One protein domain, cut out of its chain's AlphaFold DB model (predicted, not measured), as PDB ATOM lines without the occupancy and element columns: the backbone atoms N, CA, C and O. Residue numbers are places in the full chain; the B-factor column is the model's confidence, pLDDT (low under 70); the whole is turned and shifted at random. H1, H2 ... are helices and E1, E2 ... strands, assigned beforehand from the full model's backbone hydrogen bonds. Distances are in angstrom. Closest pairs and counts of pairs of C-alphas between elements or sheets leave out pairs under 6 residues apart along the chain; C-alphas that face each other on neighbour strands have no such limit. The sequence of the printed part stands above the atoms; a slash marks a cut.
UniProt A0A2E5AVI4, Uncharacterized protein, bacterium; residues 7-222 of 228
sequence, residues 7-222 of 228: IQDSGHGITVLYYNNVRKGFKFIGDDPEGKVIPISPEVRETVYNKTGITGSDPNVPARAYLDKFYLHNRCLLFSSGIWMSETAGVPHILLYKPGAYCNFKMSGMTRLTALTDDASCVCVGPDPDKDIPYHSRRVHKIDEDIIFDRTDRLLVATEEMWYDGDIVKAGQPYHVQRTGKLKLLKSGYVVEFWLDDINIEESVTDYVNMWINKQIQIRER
ATOM      1  N   ILE A   7       2.624  13.069  73.216       79.06
ATOM      2  CA  ILE A   7       1.751  14.204  72.911       79.06
ATOM      3  C   ILE A   7       2.640  15.302  72.335       79.06
ATOM      4  O   ILE A   7       3.615  15.716  72.967       79.06
ATOM      5  N   GLN A   8       2.314  15.738  71.123       81.50
ATOM      6  CA  GLN A   8       2.929  16.895  70.488       81.50
ATOM      7  C   GLN A   8       1.896  18.007  70.430       81.50
ATOM      8  O   GLN A   8       0.793  17.796  69.926       81.50
ATOM      9  N   ASP A   9       2.254  19.170  70.955       80.25
ATOM     10  CA  ASP A   9       1.400  20.351  70.926       80.25
ATOM     11  C   ASP A   9       2.240  21.583  70.581       80.25
ATOM     12  O   ASP A   9       3.438  21.655  70.876       80.25
ATOM     13  N   SER A  10       1.607  22.547  69.928       82.19
ATOM     14  CA  SER A  10       2.212  23.805  69.520       82.19
ATOM     15  C   SER A  10       1.231  24.932  69.787       82.19
ATOM     16  O   SER A  10       0.093  24.910  69.317       82.19
ATOM     17  N   GLY A  11       1.682  25.955  70.496       82.06
ATOM     18  CA  GLY A  11       0.843  27.088  70.844       82.06
ATOM     19  C   GLY A  11       1.684  28.198  71.436       82.06
ATOM     20  O   GLY A  11       2.712  27.944  72.055       82.06
ATOM     21  N   HIS A  12       1.267  29.443  71.220       85.75
ATOM     22  CA  HIS A  12       1.902  30.608  71.843       85.75
ATOM     23  C   HIS A  12       3.426  30.719  71.616       85.75
ATOM     24  O   HIS A  12       4.142  31.271  72.442       85.75
ATOM     25  N   GLY A  13       3.927  30.199  70.488       84.94
ATOM     26  CA  GLY A  13       5.355  30.243  70.147       84.94
ATOM     27  C   GLY A  13       6.218  29.171  70.817       84.94
ATOM     28  O   GLY A  13       7.433  29.192  70.624       84.94
ATOM     29  N   ILE A  14       5.616  28.225  71.545       88.88
ATOM     30  CA  ILE A  14       6.306  27.067  72.115       88.88
ATOM     31  C   ILE A  14       5.808  25.757  71.507       88.88
ATOM     32  O   ILE A  14       4.679  25.650  71.024       88.88
ATOM     33  N   THR A  15       6.671  24.753  71.568       91.25
ATOM     34  CA  THR A  15       6.387  23.364  71.227       91.25
ATOM     35  C   THR A  15       6.587  22.489  72.455       91.25
ATOM     36  O   THR A  15       7.516  22.693  73.246       91.25
ATOM     37  N   VAL A  16       5.705  21.507  72.610       92.50
ATOM     38  CA  VAL A  16       5.736  20.532  73.698       92.50
ATOM     39  C   VAL A  16       5.866  19.139  73.106       92.50
ATOM     40  O   VAL A  16       5.102  18.757  72.224       92.50
ATOM     41  N   LEU A  17       6.832  18.378  73.611       93.44
ATOM     42  CA  LEU A  17       6.970  16.949  73.367       93.44
ATOM     43  C   LEU A  17       6.843  16.233  74.707       93.44
ATOM     44  O   LEU A  17       7.765  16.265  75.525       93.44
ATOM     45  N   TYR A  18       5.695  15.608  74.939       94.94
ATOM     46  CA  TYR A  18       5.391  14.972  76.211       94.94
ATOM     47  C   TYR A  18       5.306  13.455  76.065       94.94
ATOM     48  O   TYR A  18       4.375  12.934  75.456       94.94
ATOM     49  N   TYR A  19       6.272  12.750  76.652       95.25
ATOM     50  CA  TYR A  19       6.240  11.302  76.775       95.25
ATOM     51  C   TYR A  19       5.548  10.913  78.076       95.25
ATOM     52  O   TYR A  19       6.123  11.103  79.150       95.25
ATOM     53  N   ASN A  20       4.327  10.389  77.985       94.44
ATOM     54  CA  ASN A  20       3.507  10.088  79.155       94.44
ATOM     55  C   ASN A  20       3.371   8.578  79.383       94.44
ATOM     56  O   ASN A  20       3.009   7.828  78.478       94.44
ATOM     57  N   ASN A  21       3.619   8.157  80.621       94.44
ATOM     58  CA  ASN A  21       3.391   6.815  81.137       94.44
ATOM     59  C   ASN A  21       4.052   5.713  80.294       94.44
ATOM     60  O   ASN A  21       3.438   4.703  79.933       94.44
ATOM     61  N   VAL A  22       5.316   5.931  79.928       96.12
ATOM     62  CA  VAL A  22       6.066   5.006  79.085       96.12
ATOM     63  C   VAL A  22       6.568   3.816  79.898       96.12
ATOM     64  O   VAL A  22       6.864   3.912  81.091       96.12
ATOM     65  N   ARG A  23       6.694   2.670  79.228       96.31
ATOM     66  CA  ARG A  23       7.200   1.441  79.848       96.31
ATOM     67  C   ARG A  23       8.711   1.480  80.031       96.31
ATOM     68  O   ARG A  23       9.432   2.132  79.267       96.31
ATOM     69  N   LYS A  24       9.200   0.668  80.968       97.25
ATOM     70  CA  LYS A  24      10.631   0.424  81.138       97.25
ATOM     71  C   LYS A  24      11.277   0.016  79.812       97.25
ATOM     72  O   LYS A  24      10.792  -0.860  79.099       97.25
ATOM     73  N   GLY A  25      12.414   0.631  79.504       96.31
ATOM     74  CA  GLY A  25      13.170   0.394  78.278       96.31
ATOM     75  C   GLY A  25      12.757   1.267  77.092       96.31
ATOM     76  O   GLY A  25      13.437   1.197  76.066       96.31
ATOM     77  N   PHE A  26      11.717   2.105  77.222       96.94
ATOM     78  CA  PHE A  26      11.429   3.161  76.250       96.94
ATOM     79  C   PHE A  26      12.636   4.089  76.096       96.94
ATOM     80  O   PHE A  26      13.320   4.398  77.077       96.94
ATOM     81  N   LYS A  27      12.903   4.515  74.859       95.44
ATOM     82  CA  LYS A  27      14.079   5.306  74.499       95.44
ATOM     83  C   LYS A  27      13.708   6.432  73.557       95.44
ATOM     84  O   LYS A  27      12.945   6.220  72.620       95.44
ATOM     85  N   PHE A  28      14.353   7.573  73.744       92.62
ATOM     86  CA  PHE A  28      14.401   8.630  72.743       92.62
ATOM     87  C   PHE A  28      15.786   9.279  72.719       92.62
ATOM     88  O   PHE A  28      16.597   9.100  73.635       92.62
ATOM     89  N   ILE A  29      16.074   9.984  71.630       89.06
ATOM     90  CA  ILE A  29      17.334  10.696  71.436       89.06
ATOM     91  C   ILE A  29      17.069  12.185  71.625       89.06
ATOM     92  O   ILE A  29      16.167  12.738  71.003       89.06
ATOM     93  N   GLY A  30      17.847  12.821  72.494       80.69
ATOM     94  CA  GLY A  30      17.886  14.271  72.613       80.69
ATOM     95  C   GLY A  30      18.841  14.835  71.571       80.69
ATOM     96  O   GLY A  30      20.050  14.871  71.813       80.69
ATOM     97  N   ASP A  31      18.305  15.256  70.427       74.19
ATOM     98  CA  ASP A  31      19.069  15.925  69.366       74.19
ATOM     99  C   ASP A  31      18.381  17.193  68.838       74.19
ATOM    100  O   ASP A  31      18.551  17.582  67.689       74.19
ATOM    101  N   ASP A  32      17.606  17.856  69.698       77.12
ATOM    102  CA  ASP A  32      16.924  19.096  69.325       77.12
ATOM    103  C   ASP A  32      17.938  20.168  68.872       77.12
ATOM    104  O   ASP A  32      19.020  20.276  69.479       77.12
ATOM    105  N   PRO A  33      17.612  20.942  67.816       77.56
ATOM    106  CA  PRO A  33      18.464  22.012  67.319       77.56
ATOM    107  C   PRO A  33      18.522  23.182  68.305       77.56
ATOM    108  O   PRO A  33      17.580  23.457  69.050       77.56
ATOM    109  N   GLU A  34      19.640  23.902  68.265       84.69
ATOM    110  CA  GLU A  34      19.884  25.107  69.058       84.69
ATOM    111  C   GLU A  34      19.979  26.320  68.137       84.69
ATOM    112  O   GLU A  34      20.632  26.243  67.096       84.69
ATOM    113  N   GLY A  35      19.406  27.456  68.545       80.62
ATOM    114  CA  GLY A  35      19.555  28.711  67.798       80.62
ATOM    115  C   GLY A  35      20.995  29.226  67.813       80.62
ATOM    116  O   GLY A  35      21.499  29.738  66.816       80.62
ATOM    117  N   LYS A  36      21.683  29.066  68.950       87.31
ATOM    118  CA  LYS A  36      23.106  29.385  69.116       87.31
ATOM    119  C   LYS A  36      23.704  28.562  70.253       87.31
ATOM    120  O   LYS A  36      23.094  28.400  71.300       87.31
ATOM    121  N   VAL A  37      24.934  28.082  70.094       88.31
ATOM    122  CA  VAL A  37      25.624  27.368  71.180       88.31
ATOM    123  C   VAL A  37      26.121  28.384  72.211       88.31
ATOM    124  O   VAL A  37      27.044  29.146  71.932       88.31
ATOM    125  N   ILE A  38      25.516  28.394  73.403       90.31
ATOM    126  CA  ILE A  38      25.901  29.280  74.515       90.31
ATOM    127  C   ILE A  38      26.578  28.429  75.599       90.31
ATOM    128  O   ILE A  38      25.881  27.796  76.401       90.31
ATOM    129  N   PRO A  39      27.918  28.355  75.631       89.44
ATOM    130  CA  PRO A  39      28.623  27.625  76.677       89.44
ATOM    131  C   PRO A  39      28.469  28.327  78.031       89.44
ATOM    132  O   PRO A  39      28.324  29.548  78.103       89.44
ATOM    133  N   ILE A  40      28.566  27.564  79.118       88.81
ATOM    134  CA  ILE A  40      28.596  28.141  80.466       88.81
ATOM    135  C   ILE A  40      29.969  28.796  80.685       88.81
ATOM    136  O   ILE A  40      31.016  28.140  80.588       88.81
ATOM    137  N   SER A  41      29.997  30.098  80.981       90.81
ATOM    138  CA  SER A  41      31.264  30.813  81.183       90.81
ATOM    139  C   SER A  41      32.040  30.253  82.391       90.81
ATOM    140  O   SER A  41      31.436  29.688  83.312       90.81
ATOM    141  N   PRO A  42      33.384  30.343  82.405       89.50
ATOM    142  CA  PRO A  42      34.179  29.937  83.567       89.50
ATOM    143  C   PRO A  42      33.775  30.685  84.841       89.50
ATOM    144  O   PRO A  42      33.660  30.082  85.900       89.50
ATOM    145  N   GLU A  43      33.489  31.981  84.722       91.62
ATOM    146  CA  GLU A  43      33.095  32.849  85.835       91.62
ATOM    147  C   GLU A  43      31.791  32.382  86.492       91.62
ATOM    148  O   GLU A  43      31.730  32.252  87.713       91.62
ATOM    149  N   VAL A  44      30.770  32.050  85.693       90.88
ATOM    150  CA  VAL A  44      29.502  31.514  86.211       90.88
ATOM    151  C   VAL A  44      29.732  30.179  86.917       90.88
ATOM    152  O   VAL A  44      29.210  29.972  88.009       90.88
ATOM    153  N   ARG A  45      30.547  29.283  86.342       87.88
ATOM    154  CA  ARG A  45      30.879  27.991  86.968       87.88
ATOM    155  C   ARG A  45      31.511  28.175  88.344       87.88
ATOM    156  O   ARG A  45      31.035  27.578  89.304       87.88
ATOM    157  N   GLU A  46      32.534  29.019  88.447       88.38
ATOM    158  CA  GLU A  46      33.216  29.279  89.719       88.38
ATOM    159  C   GLU A  46      32.276  29.934  90.745       88.38
ATOM    160  O   GLU A  46      32.274  29.546  91.914       88.38
ATOM    161  N   THR A  47      31.397  30.852  90.324       90.75
ATOM    162  CA  THR A  47      30.353  31.410  91.201       90.75
ATOM    163  C   THR A  47      29.422  30.324  91.739       90.75
ATOM    164  O   THR A  47      29.155  30.291  92.942       90.75
ATOM    165  N   VAL A  48      28.951  29.406  90.889       88.81
ATOM    166  CA  VAL A  48      28.069  28.309  91.315       88.81
ATOM    167  C   VAL A  48      28.784  27.351  92.262       88.81
ATOM    168  O   VAL A  48      28.213  26.989  93.291       88.81
ATOM    169  N   TYR A  49      30.030  26.971  91.971       85.88
ATOM    170  CA  TYR A  49      30.842  26.125  92.854       85.88
ATOM    171  C   TYR A  49      30.967  26.733  94.251       85.88
ATOM    172  O   TYR A  49      30.649  26.078  95.245       85.88
ATOM    173  N   ASN A  50      31.296  28.024  94.328       86.94
ATOM    174  CA  ASN A  50      31.398  28.741  95.595       86.94
ATOM    175  C   ASN A  50      30.058  28.817  96.343       86.94
ATOM    176  O   ASN A  50      30.018  28.588  97.550       86.94
ATOM    177  N   LYS A  51      28.951  29.111  95.646       88.88
ATOM    178  CA  LYS A  51      27.611  29.212  96.257       88.88
ATOM    179  C   LYS A  51      27.096  27.882  96.795       88.88
ATOM    180  O   LYS A  51      26.437  27.852  97.829       88.88
ATOM    181  N   THR A  52      27.357  26.801  96.070       85.88
ATOM    182  CA  THR A  52      26.813  25.471  96.375       85.88
ATOM    183  C   THR A  52      27.746  24.627  97.244       85.88
ATOM    184  O   THR A  52      27.338  23.587  97.755       85.88
ATOM    185  N   GLY A  53      28.988  25.077  97.449       82.44
ATOM    186  CA  GLY A  53      29.982  24.396  98.275       82.44
ATOM    187  C   GLY A  53      30.584  23.147  97.628       82.44
ATOM    188  O   GLY A  53      31.236  22.370  98.323       82.44
ATOM    189  N   ILE A  54      30.376  22.939  96.322       78.50
ATOM    190  CA  ILE A  54      31.027  21.857  95.575       78.50
ATOM    191  C   ILE A  54      32.356  22.346  95.004       78.50
ATOM    192  O   ILE A  54      32.500  23.497  94.605       78.50
ATOM    193  N   THR A  55      33.333  21.453  94.913       70.44
ATOM    194  CA  THR A  55      34.644  21.742  94.311       70.44
ATOM    195  C   THR A  55      34.681  21.387  92.822       70.44
ATOM    196  O   THR A  55      35.571  21.807  92.073       70.44
ATOM    197  N   GLY A  56      33.705  20.586  92.382       65.50
ATOM    198  CA  GLY A  56      33.593  20.060  91.026       65.50
ATOM    199  C   GLY A  56      34.546  18.901  90.723       65.50
ATOM    200  O   GLY A  56      34.466  18.327  89.636       65.50
ATOM    201  N   SER A  57      35.388  18.540  91.695       68.31
ATOM    202  CA  SER A  57      36.232  17.337  91.731       68.31
ATOM    203  C   SER A  57      35.743  16.336  92.783       68.31
ATOM    204  O   SER A  57      36.436  15.369  93.096       68.31
ATOM    205  N   ASP A  58      34.566  16.578  93.363       70.25
ATOM    206  CA  ASP A  58      34.005  15.739  94.407       70.25
ATOM    207  C   ASP A  58      33.740  14.325  93.857       70.25
ATOM    208  O   ASP A  58      33.133  14.194  92.788       70.25
ATOM    209  N   PRO A  59      34.116  13.254  94.584       60.91
ATOM    210  CA  PRO A  59      34.043  11.876  94.082       60.91
ATOM    211  C   PRO A  59      32.656  11.445  93.583       60.91
ATOM    212  O   PRO A  59      32.545  10.562  92.740       60.91
ATOM    213  N   ASN A  60      31.595  12.073  94.100       58.81
ATOM    214  CA  ASN A  60      30.201  11.763  93.776       58.81
ATOM    215  C   ASN A  60      29.488  12.884  92.997       58.81
ATOM    216  O   ASN A  60      28.304  12.757  92.692       58.81
ATOM    217  N   VAL A  61      30.188  13.985  92.702       64.75
ATOM    218  CA  VAL A  61      29.660  15.174  92.021       64.75
ATOM    219  C   VAL A  61      30.741  15.690  91.054       64.75
ATOM    220  O   VAL A  61      31.276  16.778  91.268       64.75
ATOM    221  N   PRO A  62      31.119  14.927  90.001       60.53
ATOM    222  CA  PRO A  62      32.150  15.346  89.044       60.53
ATOM    223  C   PRO A  62      31.649  16.478  88.123       60.53
ATOM    224  O   PRO A  62      31.552  16.328  86.904       60.53
ATOM    225  N   ALA A  63      31.297  17.624  88.709       61.72
ATOM    226  CA  ALA A  63      30.671  18.755  88.036       61.72
ATOM    227  C   ALA A  63      31.563  19.400  87.002       61.72
ATOM    228  O   ALA A  63      31.049  19.771  85.956       61.72
ATOM    229  N   ARG A  64      32.885  19.417  87.186       66.81
ATOM    230  CA  ARG A  64      33.784  19.968  86.163       66.81
ATOM    231  C   ARG A  64      33.725  19.171  84.859       66.81
ATOM    232  O   ARG A  64      33.496  19.747  83.803       66.81
ATOM    233  N   ALA A  65      33.804  17.839  84.923       65.19
ATOM    234  CA  ALA A  65      33.793  16.983  83.726       65.19
ATOM    235  C   ALA A  65      32.513  17.115  82.876       65.19
ATOM    236  O   ALA A  65      32.522  16.794  81.684       65.19
ATOM    237  N   TYR A  66      31.427  17.559  83.505       71.88
ATOM    238  CA  TYR A  66      30.107  17.706  82.917       71.88
ATOM    239  C   TYR A  66      29.794  19.158  82.550       71.88
ATOM    240  O   TYR A  66      29.524  19.433  81.384       71.88
ATOM    241  N   LEU A  67      29.856  20.093  83.503       75.56
ATOM    242  CA  LEU A  67      29.534  21.510  83.293       75.56
ATOM    243  C   LEU A  67      30.446  22.172  82.260       75.56
ATOM    244  O   LEU A  67      29.979  23.034  81.522       75.56
ATOM    245  N   ASP A  68      31.697  21.725  82.123       77.62
ATOM    246  CA  ASP A  68      32.606  22.235  81.088       77.62
ATOM    247  C   ASP A  68      32.169  21.842  79.664       77.62
ATOM    248  O   ASP A  68      32.592  22.463  78.690       77.62
ATOM    249  N   LYS A  69      31.328  20.807  79.531       79.44
ATOM    250  CA  LYS A  69      30.811  20.289  78.252       79.44
ATOM    251  C   LYS A  69      29.354  20.659  77.991       79.44
ATOM    252  O   LYS A  69      28.844  20.354  76.906       79.44
ATOM    253  N   PHE A  70      28.689  21.256  78.978       84.88
ATOM    254  CA  PHE A  70      27.316  21.714  78.866       84.88
ATOM    255  C   PHE A  70      27.262  23.080  78.191       84.88
ATOM    256  O   PHE A  70      28.045  23.990  78.470       84.88
ATOM    257  N   TYR A  71      26.275  23.220  77.324       88.50
ATOM    258  CA  TYR A  71      25.811  24.505  76.841       88.50
ATOM    259  C   TYR A  71      24.320  24.626  77.152       88.50
ATOM    260  O   TYR A  71      23.623  23.637  77.412       88.50
ATOM    261  N   LEU A  72      23.851  25.864  77.193       90.69
ATOM    262  CA  LEU A  72      22.464  26.184  77.478       90.69
ATOM    263  C   LEU A  72      21.545  25.575  76.413       90.69
ATOM    264  O   LEU A  72      21.790  25.735  75.222       90.69
ATOM    265  N   HIS A  73      20.488  24.904  76.855       91.19
ATOM    266  CA  HIS A  73      19.459  24.349  75.990       91.19
ATOM    267  C   HIS A  73      18.309  25.353  75.859       91.19
ATOM    268  O   HIS A  73      17.838  25.931  76.841       91.19
ATOM    269  N   ASN A  74      17.843  25.575  74.634       89.06
ATOM    270  CA  ASN A  74      16.663  26.394  74.353       89.06
ATOM    271  C   ASN A  74      15.374  25.812  74.958       89.06
ATOM    272  O   ASN A  74      14.423  26.564  75.168       89.06
ATOM    273  N   ARG A  75      15.345  24.525  75.321       92.00
ATOM    274  CA  ARG A  75      14.198  23.843  75.938       92.00
ATOM    275  C   ARG A  75      14.481  23.430  77.385       92.00
ATOM    276  O   ARG A  75      15.625  23.322  77.818       92.00
ATOM    277  N   CYS A  76      13.412  23.219  78.145       94.38
ATOM    278  CA  CYS A  76      13.427  22.577  79.454       94.38
ATOM    279  C   CYS A  76      12.923  21.140  79.297       94.38
ATOM    280  O   CYS A  76      11.773  20.928  78.907       94.38
ATOM    281  N   LEU A  77      13.776  20.164  79.606       95.12
ATOM    282  CA  LEU A  77      13.390  18.758  79.701       95.12
ATOM    283  C   LEU A  77      13.179  18.390  81.169       95.12
ATOM    284  O   LEU A  77      14.138  18.342  81.933       95.12
ATOM    285  N   LEU A  78      11.945  18.088  81.551       97.38
ATOM    286  CA  LEU A  78      11.546  17.717  82.905       97.38
ATOM    287  C   LEU A  78      11.178  16.232  82.975       97.38
ATOM    288  O   LEU A  78      10.342  15.758  82.209       97.38
ATOM    289  N   PHE A  79      11.743  15.511  83.942       97.81
ATOM    290  CA  PHE A  79      11.395  14.126  84.265       97.81
ATOM    291  C   PHE A  79      10.359  14.114  85.390       97.81
ATOM    292  O   PHE A  79      10.698  14.292  86.559       97.81
ATOM    293  N   SER A  80       9.081  13.951  85.050       96.94
ATOM    294  CA  SER A  80       7.976  14.124  86.000       96.94
ATOM    295  C   SER A  80       7.661  12.864  86.806       96.94
ATOM    296  O   SER A  80       7.218  12.967  87.945       96.94
ATOM    297  N   SER A  81       7.919  11.679  86.251       97.06
ATOM    298  CA  SER A  81       7.729  10.398  86.939       97.06
ATOM    299  C   SER A  81       8.725   9.344  86.463       97.06
ATOM    300  O   SER A  81       9.347   9.462  85.402       97.06
ATOM    301  N   GLY A  82       8.862   8.288  87.267       96.50
ATOM    302  CA  GLY A  82       9.809   7.208  87.024       96.50
ATOM    303  C   GLY A  82      11.272   7.635  87.158       96.50
ATOM    304  O   GLY A  82      11.593   8.748  87.574       96.50
ATOM    305  N   ILE A  83      12.178   6.714  86.832       97.56
ATOM    306  CA  ILE A  83      13.618   6.993  86.777       97.56
ATOM    307  C   ILE A  83      14.064   6.962  85.324       97.56
ATOM    308  O   ILE A  83      13.836   5.977  84.620       97.56
ATOM    309  N   TRP A  84      14.762   8.010  84.901       97.69
ATOM    310  CA  TRP A  84      15.340   8.115  83.567       97.69
ATOM    311  C   TRP A  84      16.855   8.044  83.628       97.69
ATOM    312  O   TRP A  84      17.474   8.554  84.556       97.69
ATOM    313  N   MET A  85      17.465   7.427  82.627       95.81
ATOM    314  CA  MET A  85      18.913   7.394  82.449       95.81
ATOM    315  C   MET A  85      19.289   8.164  81.191       95.81
ATOM    316  O   MET A  85      18.736   7.865  80.135       95.81
ATOM    317  N   SER A  86      20.249   9.089  81.277       92.56
ATOM    318  CA  SER A  86      20.921   9.642  80.097       92.56
ATOM    319  C   SER A  86      22.295   9.027  79.879       92.56
ATOM    320  O   SER A  86      23.096   8.835  80.797       92.56
ATOM    321  N   GLU A  87      22.565   8.748  78.609       90.75
ATOM    322  CA  GLU A  87      23.839   8.271  78.103       90.75
ATOM    323  C   GLU A  87      24.235   9.117  76.895       90.75
ATOM    324  O   GLU A  87      23.623   9.029  75.832       90.75
ATOM    325  N   THR A  88      25.286   9.915  77.033       87.25
ATOM    326  CA  THR A  88      25.842  10.681  75.912       87.25
ATOM    327  C   THR A  88      27.031   9.963  75.289       87.25
ATOM    328  O   THR A  88      27.876   9.399  75.999       87.25
ATOM    329  N   ALA A  89      27.102   9.955  73.961       84.88
ATOM    330  CA  ALA A  89      28.237   9.406  73.227       84.88
ATOM    331  C   ALA A  89      29.549  10.107  73.632       84.88
ATOM    332  O   ALA A  89      29.587  11.319  73.809       84.88
ATOM    333  N   GLY A  90      30.629   9.340  73.816       80.38
ATOM    334  CA  GLY A  90      31.942   9.891  74.184       80.38
ATOM    335  C   GLY A  90      32.089  10.361  75.639       80.38
ATOM    336  O   GLY A  90      33.150  10.862  76.008       80.38
ATOM    337  N   VAL A  91      31.070  10.184  76.488       81.44
ATOM    338  CA  VAL A  91      31.133  10.520  77.922       81.44
ATOM    339  C   VAL A  91      31.059   9.240  78.755       81.44
ATOM    340  O   VAL A  91      30.159   8.438  78.529       81.44
ATOM    341  N   PRO A  92      31.981   9.000  79.705       80.44
ATOM    342  CA  PRO A  92      32.052   7.718  80.405       80.44
ATOM    343  C   PRO A  92      31.004   7.546  81.507       80.44
ATOM    344  O   PRO A  92      30.768   6.411  81.915       80.44
ATOM    345  N   HIS A  93      30.359   8.614  81.985       83.56
ATOM    346  CA  HIS A  93      29.321   8.508  83.012       83.56
ATOM    347  C   HIS A  93      27.900   8.575  82.430       83.56
ATOM    348  O   HIS A  93      27.668   9.012  81.294       83.56
ATOM    349  N   ILE A  94      26.955   8.057  83.207       88.44
ATOM    350  CA  ILE A  94      25.508   8.168  83.026       88.44
ATOM    351  C   ILE A  94      24.942   9.090  84.093       88.44
ATOM    352  O   ILE A  94      25.477   9.162  85.204       88.44
ATOM    353  N   LEU A  95      23.834   9.744  83.765       90.31
ATOM    354  CA  LEU A  95      23.041  10.492  84.733       90.31
ATOM    355  C   LEU A  95      21.721   9.756  84.945       90.31
ATOM    356  O   LEU A  95      21.061   9.371  83.981       90.31
ATOM    357  N   LEU A  96      21.346   9.542  86.201       94.44
ATOM    358  CA  LEU A  96      20.045   9.012  86.591       94.44
ATOM    359  C   LEU A  96      19.198  10.150  87.149       94.44
ATOM    360  O   LEU A  96      19.562  10.741  88.164       94.44
ATOM    361  N   TYR A  97      18.068  10.420  86.515       96.19
ATOM    362  CA  TYR A  97      17.121  11.459  86.894       96.19
ATOM    363  C   TYR A  97      15.950  10.832  87.638       96.19
ATOM    364  O   TYR A  97      15.302   9.911  87.136       96.19
ATOM    365  N   LYS A  98      15.691  11.332  88.844       97.19
ATOM    366  CA  LYS A  98      14.490  11.031  89.628       97.19
ATOM    367  C   LYS A  98      13.367  12.022  89.297       97.19
ATOM    368  O   LYS A  98      13.653  13.072  88.717       97.19
ATOM    369  N   PRO A  99      12.117  11.740  89.715       97.06
ATOM    370  CA  PRO A  99      11.005  12.665  89.529       97.06
ATOM    371  C   PRO A  99      11.316  14.079  90.040       97.06
ATOM    372  O   PRO A  99      11.869  14.260  91.130       97.06
ATOM    373  N   GLY A 100      10.975  15.072  89.224       96.31
ATOM    374  CA  GLY A 100      11.223  16.491  89.461       96.31
ATOM    375  C   GLY A 100      12.591  16.991  89.016       96.31
ATOM    376  O   GLY A 100      12.817  18.196  89.063       96.31
ATOM    377  N   ALA A 101      13.496  16.113  88.576       96.88
ATOM    378  CA  ALA A 101      14.729  16.560  87.950       96.88
ATOM    379  C   ALA A 101      14.437  17.152  86.564       96.88
ATOM    380  O   ALA A 101      13.640  16.601  85.805       96.88
ATOM    381  N   TYR A 102      15.114  18.241  86.209       95.56
ATOM    382  CA  TYR A 102      14.976  18.870  84.898       95.56
ATOM    383  C   TYR A 102      16.319  19.334  84.332       95.56
ATOM    384  O   TYR A 102      17.327  19.410  85.031       95.56
ATOM    385  N   CYS A 103      16.351  19.580  83.027       89.94
ATOM    386  CA  CYS A 103      17.538  19.968  82.283       89.94
ATOM    387  C   CYS A 103      17.227  21.203  81.439       89.94
ATOM    388  O   CYS A 103      16.437  21.127  80.500       89.94
ATOM    389  N   ASN A 104      17.918  22.300  81.744       90.38
ATOM    390  CA  ASN A 104      18.010  23.489  80.888       90.38
ATOM    391  C   ASN A 104      19.336  23.511  80.110       90.38
ATOM    392  O   ASN A 104      19.710  24.525  79.534       90.38
ATOM    393  N   PHE A 105      20.083  22.405  80.133       88.31
ATOM    394  CA  PHE A 105      21.401  22.288  79.525       88.31
ATOM    395  C   PHE A 105      21.487  21.000  78.726       88.31
ATOM    396  O   PHE A 105      20.961  19.960  79.135       88.31
ATOM    397  N   LYS A 106      22.200  21.068  77.606       84.25
ATOM    398  CA  LYS A 106      22.500  19.930  76.747       84.25
ATOM    399  C   LYS A 106      24.008  19.732  76.719       84.25
ATOM    400  O   LYS A 106      24.787  20.683  76.658       84.25
ATOM    401  N   MET A 107      24.426  18.479  76.837       81.44
ATOM    402  CA  MET A 107      25.828  18.128  76.667       81.44
ATOM    403  C   MET A 107      26.102  17.959  75.178       81.44
ATOM    404  O   MET A 107      25.280  17.390  74.461       81.44
ATOM    405  N   SER A 108      27.259  18.434  74.720       75.81
ATOM    406  CA  SER A 108      27.676  18.222  73.332       75.81
ATOM    407  C   SER A 108      27.701  16.733  72.964       75.81
ATOM    408  O   SER A 108      28.237  15.895  73.690       75.81
ATOM    409  N   GLY A 109      27.098  16.419  71.816       77.69
ATOM    410  CA  GLY A 109      26.962  15.063  71.292       77.69
ATOM    411  C   GLY A 109      25.553  14.480  71.419       77.69
ATOM    412  O   GLY A 109      24.623  15.097  71.934       77.69
ATOM    413  N   MET A 110      25.403  13.252  70.923       84.12
ATOM    414  CA  MET A 110      24.127  12.542  70.918       84.12
ATOM    415  C   MET A 110      23.846  11.945  72.297       84.12
ATOM    416  O   MET A 110      24.624  11.120  72.790       84.12
ATOM    417  N   THR A 111      22.728  12.345  72.903       89.31
ATOM    418  CA  THR A 111      22.292  11.847  74.211       89.31
ATOM    419  C   THR A 111      21.081  10.941  74.056       89.31
ATOM    420  O   THR A 111      20.040  11.354  73.552       89.31
ATOM    421  N   ARG A 112      21.204   9.697  74.515       93.25
ATOM    422  CA  ARG A 112      20.097   8.748  74.610       93.25
ATOM    423  C   ARG A 112      19.486   8.813  75.999       93.25
ATOM    424  O   ARG A 112      20.205   8.673  76.984       93.25
ATOM    425  N   LEU A 113      18.168   8.943  76.062       95.00
ATOM    426  CA  LEU A 113      17.387   8.857  77.291       95.00
ATOM    427  C   LEU A 113      16.630   7.533  77.317       95.00
ATOM    428  O   LEU A 113      16.033   7.145  76.317       95.00
ATOM    429  N   THR A 114      16.693   6.822  78.442       97.25
ATOM    430  CA  THR A 114      16.051   5.513  78.633       97.25
ATOM    431  C   THR A 114      15.243   5.501  79.926       97.25
ATOM    432  O   THR A 114      15.788   5.799  80.988       97.25
ATOM    433  N   ALA A 115      13.975   5.099  79.860       97.94
ATOM    434  CA  ALA A 115      13.162   4.844  81.048       97.94
ATOM    435  C   ALA A 115      13.648   3.570  81.764       97.94
ATOM    436  O   ALA A 115      13.747   2.502  81.154       97.94
ATOM    437  N   LEU A 116      13.955   3.663  83.059       97.56
ATOM    438  CA  LEU A 116      14.414   2.536  83.883       97.56
ATOM    439  C   LEU A 116      13.302   1.894  84.720       97.56
ATOM    440  O   LEU A 116      13.484   0.782  85.224       97.56
ATOM    441  N   THR A 117      12.167   2.572  84.847       97.25
ATOM    442  CA  THR A 117      10.961   2.098  85.532       97.25
ATOM    443  C   THR A 117       9.789   2.077  84.561       97.25
ATOM    444  O   THR A 117       9.830   2.740  83.525       97.25
ATOM    445  N   ASP A 118       8.751   1.322  84.909       96.06
ATOM    446  CA  ASP A 118       7.436   1.518  84.307       96.06
ATOM    447  C   ASP A 118       6.835   2.849  84.788       96.06
ATOM    448  O   ASP A 118       7.339   3.458  85.741       96.06
ATOM    449  N   ASP A 119       5.814   3.319  84.075       92.69
ATOM    450  CA  ASP A 119       5.095   4.570  84.338       92.69
ATOM    451  C   ASP A 119       5.986   5.827  84.346       92.69
ATOM    452  O   ASP A 119       5.748   6.808  85.060       92.69
ATOM    453  N   ALA A 120       7.059   5.797  83.554       96.56
ATOM    454  CA  ALA A 120       7.984   6.912  83.433       96.56
ATOM    455  C   ALA A 120       7.408   7.993  82.509       96.56
ATOM    456  O   ALA A 120       6.913   7.698  81.423       96.56
ATOM    457  N   SER A 121       7.526   9.255  82.908       96.56
ATOM    458  CA  SER A 121       7.050  10.389  82.117       96.56
ATOM    459  C   SER A 121       8.098  11.490  82.075       96.56
ATOM    460  O   SER A 121       8.814  11.733  83.052       96.56
ATOM    461  N   CYS A 122       8.201  12.160  80.931       96.81
ATOM    462  CA  CYS A 122       9.017  13.357  80.786       96.81
ATOM    463  C   CYS A 122       8.444  14.298  79.729       96.81
ATOM    464  O   CYS A 122       7.910  13.847  78.718       96.81
ATOM    465  N   VAL A 123       8.568  15.601  79.962       95.56
ATOM    466  CA  VAL A 123       8.090  16.648  79.059       95.56
ATOM    467  C   VAL A 123       9.255  17.532  78.635       95.56
ATOM    468  O   VAL A 123      10.023  17.999  79.473       95.56
ATOM    469  N   CYS A 124       9.401  17.739  77.331       93.88
ATOM    470  CA  CYS A 124      10.337  18.696  76.756       93.88
ATOM    471  C   CYS A 124       9.546  19.890  76.224       93.88
ATOM    472  O   CYS A 124       8.667  19.719  75.378       93.88
ATOM    473  N   VAL A 125       9.840  21.083  76.734       92.94
ATOM    474  CA  VAL A 125       9.132  22.318  76.382       92.94
ATOM    475  C   VAL A 125      10.133  23.376  75.966       92.94
ATOM    476  O   VAL A 125      11.107  23.621  76.671       92.94
ATOM    477  N   GLY A 126       9.872  24.074  74.872       90.94
ATOM    478  CA  GLY A 126      10.577  25.317  74.579       90.94
ATOM    479  C   GLY A 126      10.123  25.925  73.263       90.94
ATOM    480  O   GLY A 126       9.061  25.550  72.770       90.94
ATOM    481  N   PRO A 127      10.881  26.881  72.708       88.25
ATOM    482  CA  PRO A 127      10.464  27.606  71.520       88.25
ATOM    483  C   PRO A 127      10.231  26.665  70.338       88.25
ATOM    484  O   PRO A 127      10.808  25.578  70.241       88.25
ATOM    485  N   ASP A 128       9.350  27.101  69.452       83.12
ATOM    486  CA  ASP A 128       9.121  26.476  68.157       83.12
ATOM    487  C   ASP A 128      10.421  26.473  67.320       83.12
ATOM    488  O   ASP A 128      10.967  27.551  67.067       83.12
ATOM    489  N   PRO A 129      10.950  25.296  66.922       77.88
ATOM    490  CA  PRO A 129      12.213  25.205  66.192       77.88
ATOM    491  C   PRO A 129      12.153  25.812  64.782       77.88
ATOM    492  O   PRO A 129      13.207  26.085  64.213       77.88
ATOM    493  N   ASP A 130      10.958  26.052  64.230       76.88
ATOM    494  CA  ASP A 130      10.778  26.646  62.898       76.88
ATOM    495  C   ASP A 130      10.859  28.191  62.900       76.88
ATOM    496  O   ASP A 130      10.676  28.837  61.865       76.88
ATOM    497  N   LYS A 131      11.123  28.809  64.058       75.75
ATOM    498  CA  LYS A 131      11.241  30.269  64.241       75.75
ATOM    499  C   LYS A 131      12.638  30.648  64.726       75.75
ATOM    500  O   LYS A 131      13.484  29.788  64.942       75.75
ATOM    501  N   ASP A 132      12.885  31.948  64.910       78.88
ATOM    502  CA  ASP A 132      14.043  32.366  65.707       78.88
ATOM    503  C   ASP A 132      13.931  31.713  67.092       78.88
ATOM    504  O   ASP A 132      12.846  31.709  67.674       78.88
ATOM    505  N   ILE A 133      15.014  31.094  67.561       80.00
ATOM    506  CA  ILE A 133      15.024  30.191  68.716       80.00
ATOM    507  C   ILE A 133      15.598  30.945  69.928       80.00
ATOM    508  O   ILE A 133      16.818  30.947  70.140       80.00
ATOM    509  N   PRO A 134      14.748  31.590  70.747       84.06
ATOM    510  CA  PRO A 134      15.179  32.323  71.926       84.06
ATOM    511  C   PRO A 134      15.518  31.400  73.097       84.06
ATOM    512  O   PRO A 134      15.079  30.254  73.197       84.06
ATOM    513  N   TYR A 135      16.258  31.951  74.056       85.75
ATOM    514  CA  TYR A 135      16.578  31.294  75.320       85.75
ATOM    515  C   TYR A 135      15.761  31.914  76.446       85.75
ATOM    516  O   TYR A 135      16.298  32.566  77.334       85.75
ATOM    517  N   HIS A 136      14.450  31.696  76.384       89.12
ATOM    518  CA  HIS A 136      13.504  32.276  77.328       89.12
ATOM    519  C   HIS A 136      13.724  31.816  78.764       89.12
ATOM    520  O   HIS A 136      14.162  30.693  79.033       89.12
ATOM    521  N   SER A 137      13.400  32.689  79.701       92.19
ATOM    522  CA  SER A 137      13.358  32.348  81.105       92.19
ATOM    523  C   SER A 137      12.277  31.310  81.381       92.19
ATOM    524  O   SER A 137      11.241  31.240  80.711       92.19
ATOM    525  N   ARG A 138      12.567  30.455  82.361       93.75
ATOM    526  CA  ARG A 138      11.722  29.319  82.701       93.75
ATOM    527  C   ARG A 138      11.909  28.888  84.143       93.75
ATOM    528  O   ARG A 138      12.995  29.039  84.698       93.75
ATOM    529  N   ARG A 139      10.874  28.284  84.720       94.31
ATOM    530  CA  ARG A 139      10.914  27.720  86.071       94.31
ATOM    531  C   ARG A 139      10.059  26.467  86.158       94.31
ATOM    532  O   ARG A 139       8.988  26.399  85.566       94.31
ATOM    533  N   VAL A 140      10.528  25.476  86.911       96.25
ATOM    534  CA  VAL A 140       9.735  24.286  87.232       96.25
ATOM    535  C   VAL A 140       9.157  24.438  88.631       96.25
ATOM    536  O   VAL A 140       9.888  24.640  89.601       96.25
ATOM    537  N   HIS A 141       7.842  24.299  88.732       95.75
ATOM    538  CA  HIS A 141       7.105  24.295  89.988       95.75
ATOM    539  C   HIS A 141       6.634  22.884  90.290       95.75
ATOM    540  O   HIS A 141       6.074  22.223  89.417       95.75
ATOM    541  N   LYS A 142       6.826  22.429  91.528       95.88
ATOM    542  CA  LYS A 142       6.106  21.262  92.038       95.88
ATOM    543  C   LYS A 142       4.786  21.744  92.630       95.88
ATOM    544  O   LYS A 142       4.801  22.610  93.501       95.88
ATOM    545  N   ILE A 143       3.675  21.195  92.156       95.75
ATOM    546  CA  ILE A 143       2.332  21.563  92.603       95.75
ATOM    547  C   ILE A 143       1.727  20.351  93.306       95.75
ATOM    548  O   ILE A 143       1.272  19.402  92.668       95.75
ATOM    549  N   ASP A 144       1.774  20.386  94.636       92.38
ATOM    550  CA  ASP A 144       1.159  19.378  95.506       92.38
ATOM    551  C   ASP A 144      -0.202  19.843  96.046       92.38
ATOM    552  O   ASP A 144      -1.054  19.024  96.385       92.38
ATOM    553  N   GLU A 145      -0.408  21.158  96.089       92.19
ATOM    554  CA  GLU A 145      -1.592  21.823  96.619       92.19
ATOM    555  C   GLU A 145      -2.011  22.963  95.688       92.19
ATOM    556  O   GLU A 145      -1.263  23.376  94.799       92.19
ATOM    557  N   ASP A 146      -3.217  23.478  95.899       92.50
ATOM    558  CA  ASP A 146      -3.709  24.610  95.131       92.50
ATOM    559  C   ASP A 146      -2.904  25.879  95.466       92.50
ATOM    560  O   ASP A 146      -2.741  26.225  96.637       92.50
ATOM    561  N   ILE A 147      -2.472  26.624  94.447       94.50
ATOM    562  CA  ILE A 147      -1.740  27.886  94.621       94.50
ATOM    563  C   ILE A 147      -2.488  29.057  93.983       94.50
ATOM    564  O   ILE A 147      -3.252  28.885  93.032       94.50
ATOM    565  N   ILE A 148      -2.241  30.268  94.482       95.31
ATOM    566  CA  ILE A 148      -2.578  31.490  93.749       95.31
ATOM    567  C   ILE A 148      -1.403  31.822  92.838       95.31
ATOM    568  O   ILE A 148      -0.282  31.998  93.312       95.31
ATOM    569  N   PHE A 149      -1.663  31.901  91.537       93.69
ATOM    570  CA  PHE A 149      -0.679  32.290  90.540       93.69
ATOM    571  C   PHE A 149      -0.967  33.723  90.091       93.69
ATOM    572  O   PHE A 149      -2.025  34.001  89.526       93.69
ATOM    573  N   ASP A 150      -0.045  34.639  90.379       92.00
ATOM    574  CA  ASP A 150      -0.245  36.090  90.285       92.00
ATOM    575  C   ASP A 150       0.494  36.759  89.118       92.00
ATOM    576  O   ASP A 150       0.430  37.978  88.963       92.00
ATOM    577  N   ARG A 151       1.171  35.972  88.276       90.62
ATOM    578  CA  ARG A 151       1.896  36.459  87.098       90.62
ATOM    579  C   ARG A 151       1.038  36.321  85.847       90.62
ATOM    580  O   ARG A 151       0.725  35.216  85.413       90.62
ATOM    581  N   THR A 152       0.657  37.451  85.269       86.19
ATOM    582  CA  THR A 152      -0.067  37.536  83.994       86.19
ATOM    583  C   THR A 152       0.928  37.811  82.881       86.19
ATOM    584  O   THR A 152       1.636  38.794  83.047       86.19
ATOM    585  N   ASP A 153       0.904  37.050  81.774       87.62
ATOM    586  CA  ASP A 153       1.924  36.964  80.690       87.62
ATOM    587  C   ASP A 153       2.798  35.692  80.696       87.62
ATOM    588  O   ASP A 153       3.779  35.590  79.955       87.62
ATOM    589  N   ARG A 154       2.453  34.705  81.527       93.50
ATOM    590  CA  ARG A 154       3.199  33.448  81.635       93.50
ATOM    591  C   ARG A 154       2.607  32.362  80.758       93.50
ATOM    592  O   ARG A 154       1.389  32.251  80.625       93.50
ATOM    593  N   LEU A 155       3.469  31.521  80.204       94.88
ATOM    594  CA  LEU A 155       3.070  30.261  79.590       94.88
ATOM    595  C   LEU A 155       3.289  29.131  80.584       94.88
ATOM    596  O   LEU A 155       4.367  29.013  81.159       94.88
ATOM    597  N   LEU A 156       2.270  28.302  80.773       96.19
ATOM    598  CA  LEU A 156       2.300  27.148  81.657       96.19
ATOM    599  C   LEU A 156       2.134  25.871  80.840       96.19
ATOM    600  O   LEU A 156       1.261  25.788  79.977       96.19
ATOM    601  N   VAL A 157       2.946  24.864  81.147       96.88
ATOM    602  CA  VAL A 157       2.775  23.494  80.652       96.88
ATOM    603  C   VAL A 157       2.784  22.556  81.849       96.88
ATOM    604  O   VAL A 157       3.806  22.398  82.520       96.88
ATOM    605  N   ALA A 158       1.633  21.955  82.138       96.88
ATOM    606  CA  ALA A 158       1.463  21.046  83.265       96.88
ATOM    607  C   ALA A 158       1.728  19.590  82.862       96.88
ATOM    608  O   ALA A 158       1.391  19.169  81.757       96.88
ATOM    609  N   THR A 159       2.292  18.800  83.774       96.25
ATOM    610  CA  THR A 159       2.486  17.350  83.585       96.25
ATOM    611  C   THR A 159       1.255  16.534  83.975       96.25
ATOM    612  O   THR A 159       1.252  15.324  83.828       96.25
ATOM    613  N   GLU A 160       0.223  17.185  84.499       95.38
ATOM    614  CA  GLU A 160      -1.064  16.600  84.872       95.38
ATOM    615  C   GLU A 160      -2.176  17.525  84.370       95.38
ATOM    616  O   GLU A 160      -1.911  18.674  84.005       95.38
ATOM    617  N   GLU A 161      -3.422  17.047  84.346       96.12
ATOM    618  CA  GLU A 161      -4.559  17.921  84.045       96.12
ATOM    619  C   GLU A 161      -4.610  19.077  85.051       96.12
ATOM    620  O   GLU A 161      -4.602  18.877  86.272       96.12
ATOM    621  N   MET A 162      -4.642  20.292  84.513       96.75
ATOM    622  CA  MET A 162      -4.596  21.530  85.274       96.75
ATOM    623  C   MET A 162      -5.968  22.191  85.239       96.75
ATOM    624  O   MET A 162      -6.571  22.361  84.183       96.75
ATOM    625  N   TRP A 163      -6.439  22.607  86.407       97.06
ATOM    626  CA  TRP A 163      -7.544  23.539  86.539       97.06
ATOM    627  C   TRP A 163      -6.977  24.923  86.860       97.06
ATOM    628  O   TRP A 163      -6.234  25.078  87.833       97.06
ATOM    629  N   TYR A 164      -7.315  25.922  86.048       96.50
ATOM    630  CA  TYR A 164      -6.886  27.305  86.233       96.50
ATOM    631  C   TYR A 164      -8.099  28.232  86.212       96.50
ATOM    632  O   TYR A 164      -8.630  28.542  85.150       96.50
ATOM    633  N   ASP A 165      -8.545  28.666  87.391       94.25
ATOM    634  CA  ASP A 165      -9.624  29.651  87.561       94.25
ATOM    635  C   ASP A 165     -10.854  29.424  86.649       94.25
ATOM    636  O   ASP A 165     -11.347  30.331  85.982       94.25
ATOM    637  N   GLY A 166     -11.321  28.178  86.574       92.69
ATOM    638  CA  GLY A 166     -12.475  27.759  85.769       92.69
ATOM    639  C   GLY A 166     -12.119  27.021  84.479       92.69
ATOM    640  O   GLY A 166     -12.929  26.219  84.015       92.69
ATOM    641  N   ASP A 167     -10.910  27.207  83.952       94.94
ATOM    642  CA  ASP A 167     -10.444  26.548  82.732       94.94
ATOM    643  C   ASP A 167      -9.846  25.171  83.050       94.94
ATOM    644  O   ASP A 167      -9.095  25.017  84.013       94.94
ATOM    645  N   ILE A 168     -10.163  24.162  82.232       95.25
ATOM    646  CA  ILE A 168      -9.538  22.833  82.296       95.25
ATOM    647  C   ILE A 168      -8.564  22.710  81.129       95.25
ATOM    648  O   ILE A 168      -8.959  22.790  79.966       95.25
ATOM    649  N   VAL A 169      -7.297  22.483  81.454       95.00
ATOM    650  CA  VAL A 169      -6.190  22.358  80.508       95.00
ATOM    651  C   VAL A 169      -5.632  20.945  80.603       95.00
ATOM    652  O   VAL A 169      -5.346  20.445  81.695       95.00
ATOM    653  N   LYS A 170      -5.474  20.282  79.456       94.94
ATOM    654  CA  LYS A 170      -4.933  18.920  79.416       94.94
ATOM    655  C   LYS A 170      -3.440  18.910  79.746       94.94
ATOM    656  O   LYS A 170      -2.721  19.864  79.459       94.94
ATOM    657  N   ALA A 171      -2.961  17.799  80.301       94.50
ATOM    658  CA  ALA A 171      -1.531  17.599  80.519       94.50
ATOM    659  C   ALA A 171      -0.748  17.743  79.198       94.50
ATOM    660  O   ALA A 171      -1.154  17.207  78.165       94.50
ATOM    661  N   GLY A 172       0.372  18.464  79.231       93.88
ATOM    662  CA  GLY A 172       1.206  18.760  78.064       93.88
ATOM    663  C   GLY A 172       0.685  19.875  77.150       93.88
ATOM    664  O   GLY A 172       1.413  20.282  76.250       93.88
ATOM    665  N   GLN A 173      -0.520  20.405  77.376       95.06
ATOM    666  CA  GLN A 173      -1.058  21.503  76.575       95.06
ATOM    667  C   GLN A 173      -0.511  22.859  77.068       95.06
ATOM    668  O   GLN A 173      -0.616  23.156  78.262       95.06
ATOM    669  N   PRO A 174       0.039  23.709  76.178       94.88
ATOM    670  CA  PRO A 174       0.372  25.095  76.498       94.88
ATOM    671  C   PRO A 174      -0.844  25.900  76.958       94.88
ATOM    672  O   PRO A 174      -1.878  25.914  76.293       94.88
ATOM    673  N   TYR A 175      -0.691  26.645  78.051       95.25
ATOM    674  CA  TYR A 175      -1.702  27.573  78.548       95.25
ATOM    675  C   TYR A 175      -1.111  28.957  78.797       95.25
ATOM    676  O   TYR A 175      -0.137  29.102  79.534       95.25
ATOM    677  N   HIS A 176      -1.710  29.984  78.196       94.62
ATOM    678  CA  HIS A 176      -1.302  31.372  78.387       94.62
ATOM    679  C   HIS A 176      -2.103  32.031  79.510       94.62
ATOM    680  O   HIS A 176      -3.316  32.207  79.413       94.62
ATOM    681  N   VAL A 177      -1.407  32.424  80.575       94.62
ATOM    682  CA  VAL A 177      -1.993  33.066  81.749       94.62
ATOM    683  C   VAL A 177      -2.306  34.523  81.443       94.62
ATOM    684  O   VAL A 177      -1.413  35.361  81.331       94.62
ATOM    685  N   GLN A 178      -3.597  34.831  81.364       92.06
ATOM    686  CA  GLN A 178      -4.100  36.179  81.079       92.06
ATOM    687  C   GLN A 178      -4.662  36.897  82.314       92.06
ATOM    688  O   GLN A 178      -5.004  38.074  82.236       92.06
ATOM    689  N   ARG A 179      -4.788  36.197  83.447       94.12
ATOM    690  CA  ARG A 179      -5.383  36.707  84.687       94.12
ATOM    691  C   ARG A 179      -4.738  36.052  85.897       94.12
ATOM    692  O   ARG A 179      -4.357  34.892  85.808       94.12
ATOM    693  N   THR A 180      -4.659  36.773  87.013       95.56
ATOM    694  CA  THR A 180      -4.374  36.165  88.319       95.56
ATOM    695  C   THR A 180      -5.467  35.157  88.635       95.56
ATOM    696  O   THR A 180      -6.648  35.461  88.477       95.56
ATOM    697  N   GLY A 181      -5.088  33.972  89.099       94.88
ATOM    698  CA  GLY A 181      -6.046  32.899  89.303       94.88
ATOM    699  C   GLY A 181      -5.531  31.805  90.215       94.88
ATOM    700  O   GLY A 181      -4.348  31.732  90.559       94.88
ATOM    701  N   LYS A 182      -6.453  30.939  90.622       96.50
ATOM    702  CA  LYS A 182      -6.123  29.739  91.379       96.50
ATOM    703  C   LYS A 182      -5.711  28.632  90.410       96.50
ATOM    704  O   LYS A 182      -6.494  28.254  89.541       96.50
ATOM    705  N   LEU A 183      -4.503  28.110  90.596       96.62
ATOM    706  CA  LEU A 183      -3.949  26.983  89.854       96.62
ATOM    707  C   LEU A 183      -4.019  25.730  90.721       96.62
ATOM    708  O   LEU A 183      -3.565  25.725  91.866       96.62
ATOM    709  N   LYS A 184      -4.559  24.655  90.150       96.25
ATOM    710  CA  LYS A 184      -4.606  23.324  90.751       96.25
ATOM    711  C   LYS A 184      -4.222  22.270  89.720       96.25
ATOM    712  O   LYS A 184      -4.699  22.323  88.590       96.25
ATOM    713  N   LEU A 185      -3.454  21.266  90.130       96.00
ATOM    714  CA  LEU A 185      -3.351  20.015  89.377       96.00
ATOM    715  C   LEU A 185      -4.325  18.982  89.953       96.00
ATOM    716  O   LEU A 185      -4.503  18.888  91.169       96.00
ATOM    717  N   LEU A 186      -4.980  18.200  89.092       90.88
ATOM    718  CA  LEU A 186      -5.904  17.147  89.542       90.88
ATOM    719  C   LEU A 186      -5.178  15.999  90.263       90.88
ATOM    720  O   LEU A 186      -5.794  15.278  91.051       90.88
ATOM    721  N   LYS A 187      -3.871  15.861  90.024       92.31
ATOM    722  CA  LYS A 187      -2.932  15.000  90.748       92.31
ATOM    723  C   LYS A 187      -1.653  15.785  91.026       92.31
ATOM    724  O   LYS A 187      -1.329  16.693  90.268       92.31
ATOM    725  N   SER A 188      -0.925  15.422  92.085       93.69
ATOM    726  CA  SER A 188       0.403  15.998  92.348       93.69
ATOM    727  C   SER A 188       1.296  15.816  91.121       93.69
ATOM    728  O   SER A 188       1.341  14.741  90.523       93.69
ATOM    729  N   GLY A 189       1.983  16.887  90.743       95.56
ATOM    730  CA  GLY A 189       2.781  16.921  89.534       95.56
ATOM    731  C   GLY A 189       3.597  18.196  89.445       95.56
ATOM    732  O   GLY A 189       3.913  18.840  90.450       95.56
ATOM    733  N   TYR A 190       3.950  18.560  88.220       97.75
ATOM    734  CA  TYR A 190       4.817  19.690  87.954       97.75
ATOM    735  C   TYR A 190       4.213  20.607  86.895       97.75
ATOM    736  O   TYR A 190       3.462  20.174  86.021       97.75
ATOM    737  N   VAL A 191       4.583  21.880  86.962       97.62
ATOM    738  CA  VAL A 191       4.254  22.889  85.954       97.62
ATOM    739  C   VAL A 191       5.542  23.562  85.512       97.62
ATOM    740  O   VAL A 191       6.315  24.032  86.348       97.62
ATOM    741  N   VAL A 192       5.774  23.614  84.203       97.12
ATOM    742  CA  VAL A 192       6.845  24.418  83.615       97.12
ATOM    743  C   VAL A 192       6.273  25.783  83.240       97.12
ATOM    744  O   VAL A 192       5.358  25.866  82.423       97.12
ATOM    745  N   GLU A 193       6.798  26.834  83.856       95.56
ATOM    746  CA  GLU A 193       6.500  28.239  83.571       95.56
ATOM    747  C   GLU A 193       7.536  28.796  82.583       95.56
ATOM    748  O   GLU A 193       8.729  28.578  82.786       95.56
ATOM    749  N   PHE A 194       7.099  29.537  81.560       92.75
ATOM    750  CA  PHE A 194       7.937  30.273  80.602       92.75
ATOM    751  C   PHE A 194       7.501  31.734  80.469       92.75
ATOM    752  O   PHE A 194       6.309  32.042  80.560       92.75
ATOM    753  N   TRP A 195       8.461  32.619  80.195       91.44
ATOM    754  CA  TRP A 195       8.217  34.025  79.861       91.44
ATOM    755  C   TRP A 195       9.338  34.626  79.013       91.44
ATOM    756  O   TRP A 195      10.408  34.040  78.874       91.44
ATOM    757  N   LEU A 196       9.078  35.793  78.420       84.62
ATOM    758  CA  LEU A 196       9.888  36.340  77.326       84.62
ATOM    759  C   LEU A 196      11.236  36.956  77.736       84.62
ATOM    760  O   LEU A 196      11.981  37.374  76.852       84.62
ATOM    761  N   ASP A 197      11.582  36.969  79.021       88.19
ATOM    762  CA  ASP A 197      12.893  37.448  79.462       88.19
ATOM    763  C   ASP A 197      14.001  36.470  79.053       88.19
ATOM    764  O   ASP A 197      13.757  35.281  78.831       88.19
ATOM    765  N   ASP A 198      15.244  36.947  79.010       88.06
ATOM    766  CA  ASP A 198      16.408  36.076  78.849       88.06
ATOM    767  C   ASP A 198      16.558  35.152  80.059       88.06
ATOM    768  O   ASP A 198      16.333  35.554  81.203       88.06
ATOM    769  N   ILE A 199      16.956  33.902  79.826       90.94
ATOM    770  CA  ILE A 199      17.235  32.968  80.913       90.94
ATOM    771  C   ILE A 199      18.409  33.449  81.770       90.94
ATOM    772  O   ILE A 199      19.501  33.746  81.279       90.94
ATOM    773  N   ASN A 200      18.213  33.433  83.086       92.44
ATOM    774  CA  ASN A 200      19.304  33.589  84.033       92.44
ATOM    775  C   ASN A 200      20.157  32.308  84.055       92.44
ATOM    776  O   ASN A 200      19.789  31.298  84.664       92.44
ATOM    777  N   ILE A 201      21.296  32.344  83.357       92.25
ATOM    778  CA  ILE A 201      22.204  31.197  83.226       92.25
ATOM    779  C   ILE A 201      22.749  30.780  84.593       92.25
ATOM    780  O   ILE A 201      22.763  29.592  84.895       92.25
ATOM    781  N   GLU A 202      23.177  31.730  85.425       92.56
ATOM    782  CA  GLU A 202      23.763  31.420  86.731       92.56
ATOM    783  C   GLU A 202      22.756  30.721  87.649       92.56
ATOM    784  O   GLU A 202      23.082  29.695  88.247       92.56
ATOM    785  N   GLU A 203      21.525  31.229  87.715       92.25
ATOM    786  CA  GLU A 203      20.438  30.607  88.478       92.25
ATOM    787  C   GLU A 203      20.115  29.211  87.938       92.25
ATOM    788  O   GLU A 203      20.104  28.246  88.696       92.25
ATOM    789  N   SER A 204      19.990  29.068  86.616       91.94
ATOM    790  CA  SER A 204      19.717  27.770  85.991       91.94
ATOM    791  C   SER A 204      20.813  26.739  86.275       91.94
ATOM    792  O   SER A 204      20.511  25.577  86.555       91.94
ATOM    793  N   VAL A 205      22.091  27.134  86.212       90.38
ATOM    794  CA  VAL A 205      23.220  26.243  86.530       90.38
ATOM    795  C   VAL A 205      23.226  25.916  88.023       90.38
ATOM    796  O   VAL A 205      23.449  24.762  88.385       90.38
ATOM    797  N   THR A 206      22.939  26.898  88.882       91.19
ATOM    798  CA  THR A 206      22.826  26.703  90.336       91.19
ATOM    799  C   THR A 206      21.757  25.665  90.666       91.19
ATOM    800  O   THR A 206      22.033  24.714  91.396       91.19
ATOM    801  N   ASP A 207      20.567  25.785  90.080       91.75
ATOM    802  CA  ASP A 207      19.471  24.836  90.270       91.75
ATOM    803  C   ASP A 207      19.837  23.434  89.782       91.75
ATOM    804  O   ASP A 207      19.606  22.441  90.477       91.75
ATOM    805  N   TYR A 208      20.478  23.342  88.615       90.19
ATOM    806  CA  TYR A 208      20.933  22.069  88.069       90.19
ATOM    807  C   TYR A 208      21.949  21.371  88.980       90.19
ATOM    808  O   TYR A 208      21.816  20.178  89.259       90.19
ATOM    809  N   VAL A 209      22.922  22.119  89.504       89.00
ATOM    810  CA  VAL A 209      23.907  21.614  90.468       89.00
ATOM    811  C   VAL A 209      23.243  21.217  91.789       89.00
ATOM    812  O   VAL A 209      23.546  20.153  92.335       89.00
ATOM    813  N   ASN A 210      22.286  21.999  92.285       90.38
ATOM    814  CA  ASN A 210      21.543  21.665  93.499       90.38
ATOM    815  C   ASN A 210      20.773  20.343  93.363       90.38
ATOM    816  O   ASN A 210      20.714  19.571  94.320       90.38
ATOM    817  N   MET A 211      20.254  20.011  92.175       92.06
ATOM    818  CA  MET A 211      19.631  18.701  91.934       92.06
ATOM    819  C   MET A 211      20.620  17.534  92.082       92.06
ATOM    820  O   MET A 211      20.211  16.421  92.431       92.06
ATOM    821  N   TRP A 212      21.916  17.757  91.865       88.12
ATOM    822  CA  TRP A 212      22.950  16.745  92.090       88.12
ATOM    823  C   TRP A 212      23.245  16.587  93.580       88.12
ATOM    824  O   TRP A 212      23.240  15.471  94.099       88.12
ATOM    825  N   ILE A 213      23.420  17.712  94.281       87.69
ATOM    826  CA  ILE A 213      23.660  17.764  95.733       87.69
ATOM    827  C   ILE A 213      22.511  17.085  96.486       87.69
ATOM    828  O   ILE A 213      22.730  16.228  97.345       87.69
ATOM    829  N   ASN A 214      21.276  17.378  96.079       91.06
ATOM    830  CA  ASN A 214      20.058  16.821  96.663       91.06
ATOM    831  C   ASN A 214      19.742  15.398  96.165       91.06
ATOM    832  O   ASN A 214      18.710  14.826  96.518       91.06
ATOM    833  N   LYS A 215      20.626  14.790  95.358       90.62
ATOM    834  CA  LYS A 215      20.514  13.418  94.831       90.62
ATOM    835  C   LYS A 215      19.245  13.166  94.003       90.62
ATOM    836  O   LYS A 215      18.794  12.012  93.919       90.62
ATOM    837  N   GLN A 216      18.675  14.216  93.406       94.00
ATOM    838  CA  GLN A 216      17.637  14.121  92.372       94.00
ATOM    839  C   GLN A 216      18.247  13.691  91.034       94.00
ATOM    840  O   GLN A 216      17.628  12.926  90.298       94.00
ATOM    841  N   ILE A 217      19.487  14.107  90.771       92.50
ATOM    842  CA  ILE A 217      20.329  13.591  89.694       92.50
ATOM    843  C   ILE A 217      21.475  12.806  90.333       92.50
ATOM    844  O   ILE A 217      22.132  13.289  91.253       92.50
ATOM    845  N   GLN A 218      21.708  11.578  89.873       90.12
ATOM    846  CA  GLN A 218      22.836  10.754  90.312       90.12
ATOM    847  C   GLN A 218      23.784  10.487  89.152       90.12
ATOM    848  O   GLN A 218      23.349  10.059  88.087       90.12
ATOM    849  N   ILE A 219      25.079  10.665  89.387       85.25
ATOM    850  CA  ILE A 219      26.127  10.396  88.403       85.25
ATOM    851  C   ILE A 219      26.713   9.015  88.684       85.25
ATOM    852  O   ILE A 219      26.995   8.687  89.836       85.25
ATOM    853  N   ARG A 220      26.879   8.183  87.649       84.94
ATOM    854  CA  ARG A 220      27.540   6.870  87.765       84.94
ATOM    855  C   ARG A 220      28.452   6.615  86.580       84.94
ATOM    856  O   ARG A 220      28.054   6.853  85.448       84.94
ATOM    857  N   GLU A 221      29.648   6.087  86.802       79.69
ATOM    858  CA  GLU A 221      30.499   5.626  85.699       79.69
ATOM    859  C   GLU A 221      29.895   4.390  85.013       79.69
ATOM    860  O   GLU A 221      29.446   3.460  85.682       79.69
ATOM    861  N   ARG A 222      29.908   4.349  83.671       70.19
ATOM    862  CA  ARG A 222      29.429   3.193  82.882       70.19
ATOM    863  C   ARG A 222      30.279   1.948  83.099       70.19
ATOM    864  O   ARG A 222      29.763   0.841  83.049       70.19
TER     865      ARG A 222
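What this domain is: This is residues 7 to 222 of the 228 residues of an uncharacterized protein of bacterium (UniProt A0A2E5AVI4). Two sandwiches of strands stand side by side, both jelly rolls, each one long hairpin wound over two sheets: the larger is built on E2 to E9, with E1 and E18 added at sheet edges, the smaller on E10 to E17. Together they make a stack of sheets, face to face in turn; where the sandwiches meet the strands are aligned, while within each they cross and the sheets splay. H3 packs across the edge strand E7 of the larger sandwich, its residues 208 to 212 near the edge strand E18 and the strand E6, and H1 packs on H3. The printed part has 216 residues, in chain order E1 to E3, H1, H2, E4 to E17, H3 and E18, with antiparallel sheets; the class is mixed, helices and strands. It is compact, with a radius of gyration of the C-alphas of 16.9 A and spans of 50 by 37 by 34 A.

How they stand to each other: From residue 7, find the hairpin of E1, residues 7 to 11, and E2, 14 to 22; their strongly twisted sheet goes on with E9, 120 to 127, E4, 70 to 81, and E7, 102 to 107. Look for N 9 and O 16, 3.1 A apart, and N 17 and O 124, 2.9 A. The sheet facing it, 9.7 A centre to centre, runs E3, residues 27 to 30, E8, 111 to 115, E5, 84 to 88, E6, 93 to 97, and E18, 217 to 221; N 86 and O 95 are 2.8 A apart. Also facing the first sheet, at 10.0 A, is E10, residues 136 to 143, E17, 189 to 198, E12, 155 to 158, and E15, 174 to 176, with N 141 and O 191 at 2.8 A. That sheet faces E11, residues 147 to 149, E16, 181 to 185, E13, 162 to 164, and E14, 167 to 169, with N 147 and O 183 at 2.9 A. H3, residues 201 to 213, is on the first sheet at a height of 8.8 A; its closest C-alphas to E7 are Ser 204 and Asn 104, 6.9 A. H1, residues 42 to 52, touches H3 at a steep tilt of 45 degrees, the same way, closest at C-alphas Val 48 and Thr 206, 5.6 A. H2, residues 63 to 67, is close but not clearly touching H1, at C-alphas Leu 67 and Arg 45, 7.6 A. Every O i to N i+4 pair is within hydrogen-bond range in H1 and H2, and 8 of 9 in H3.

Where its parts are: Find C-alpha 7 at (1.751, 14.204, 72.911), where E1 begins. E4, 24.0 A long, bends by 93 degrees at residue 74; E17, 25.8 A, bends by 63 degrees at residue 195. H3 spans 18.4 A, and E18 ends at C-alpha 221 (30.499, 5.626, 85.699).

The domain as a whole: The C-alphas farthest apart are those of Ser 57 and Gly 166, 50.2 A. The printed part has no cut; the link E3 to H1, 11 residues, is long. Mean pLDDT of the printed part is 89.2, under 70 at residues 56 to 57 and 59 to 65.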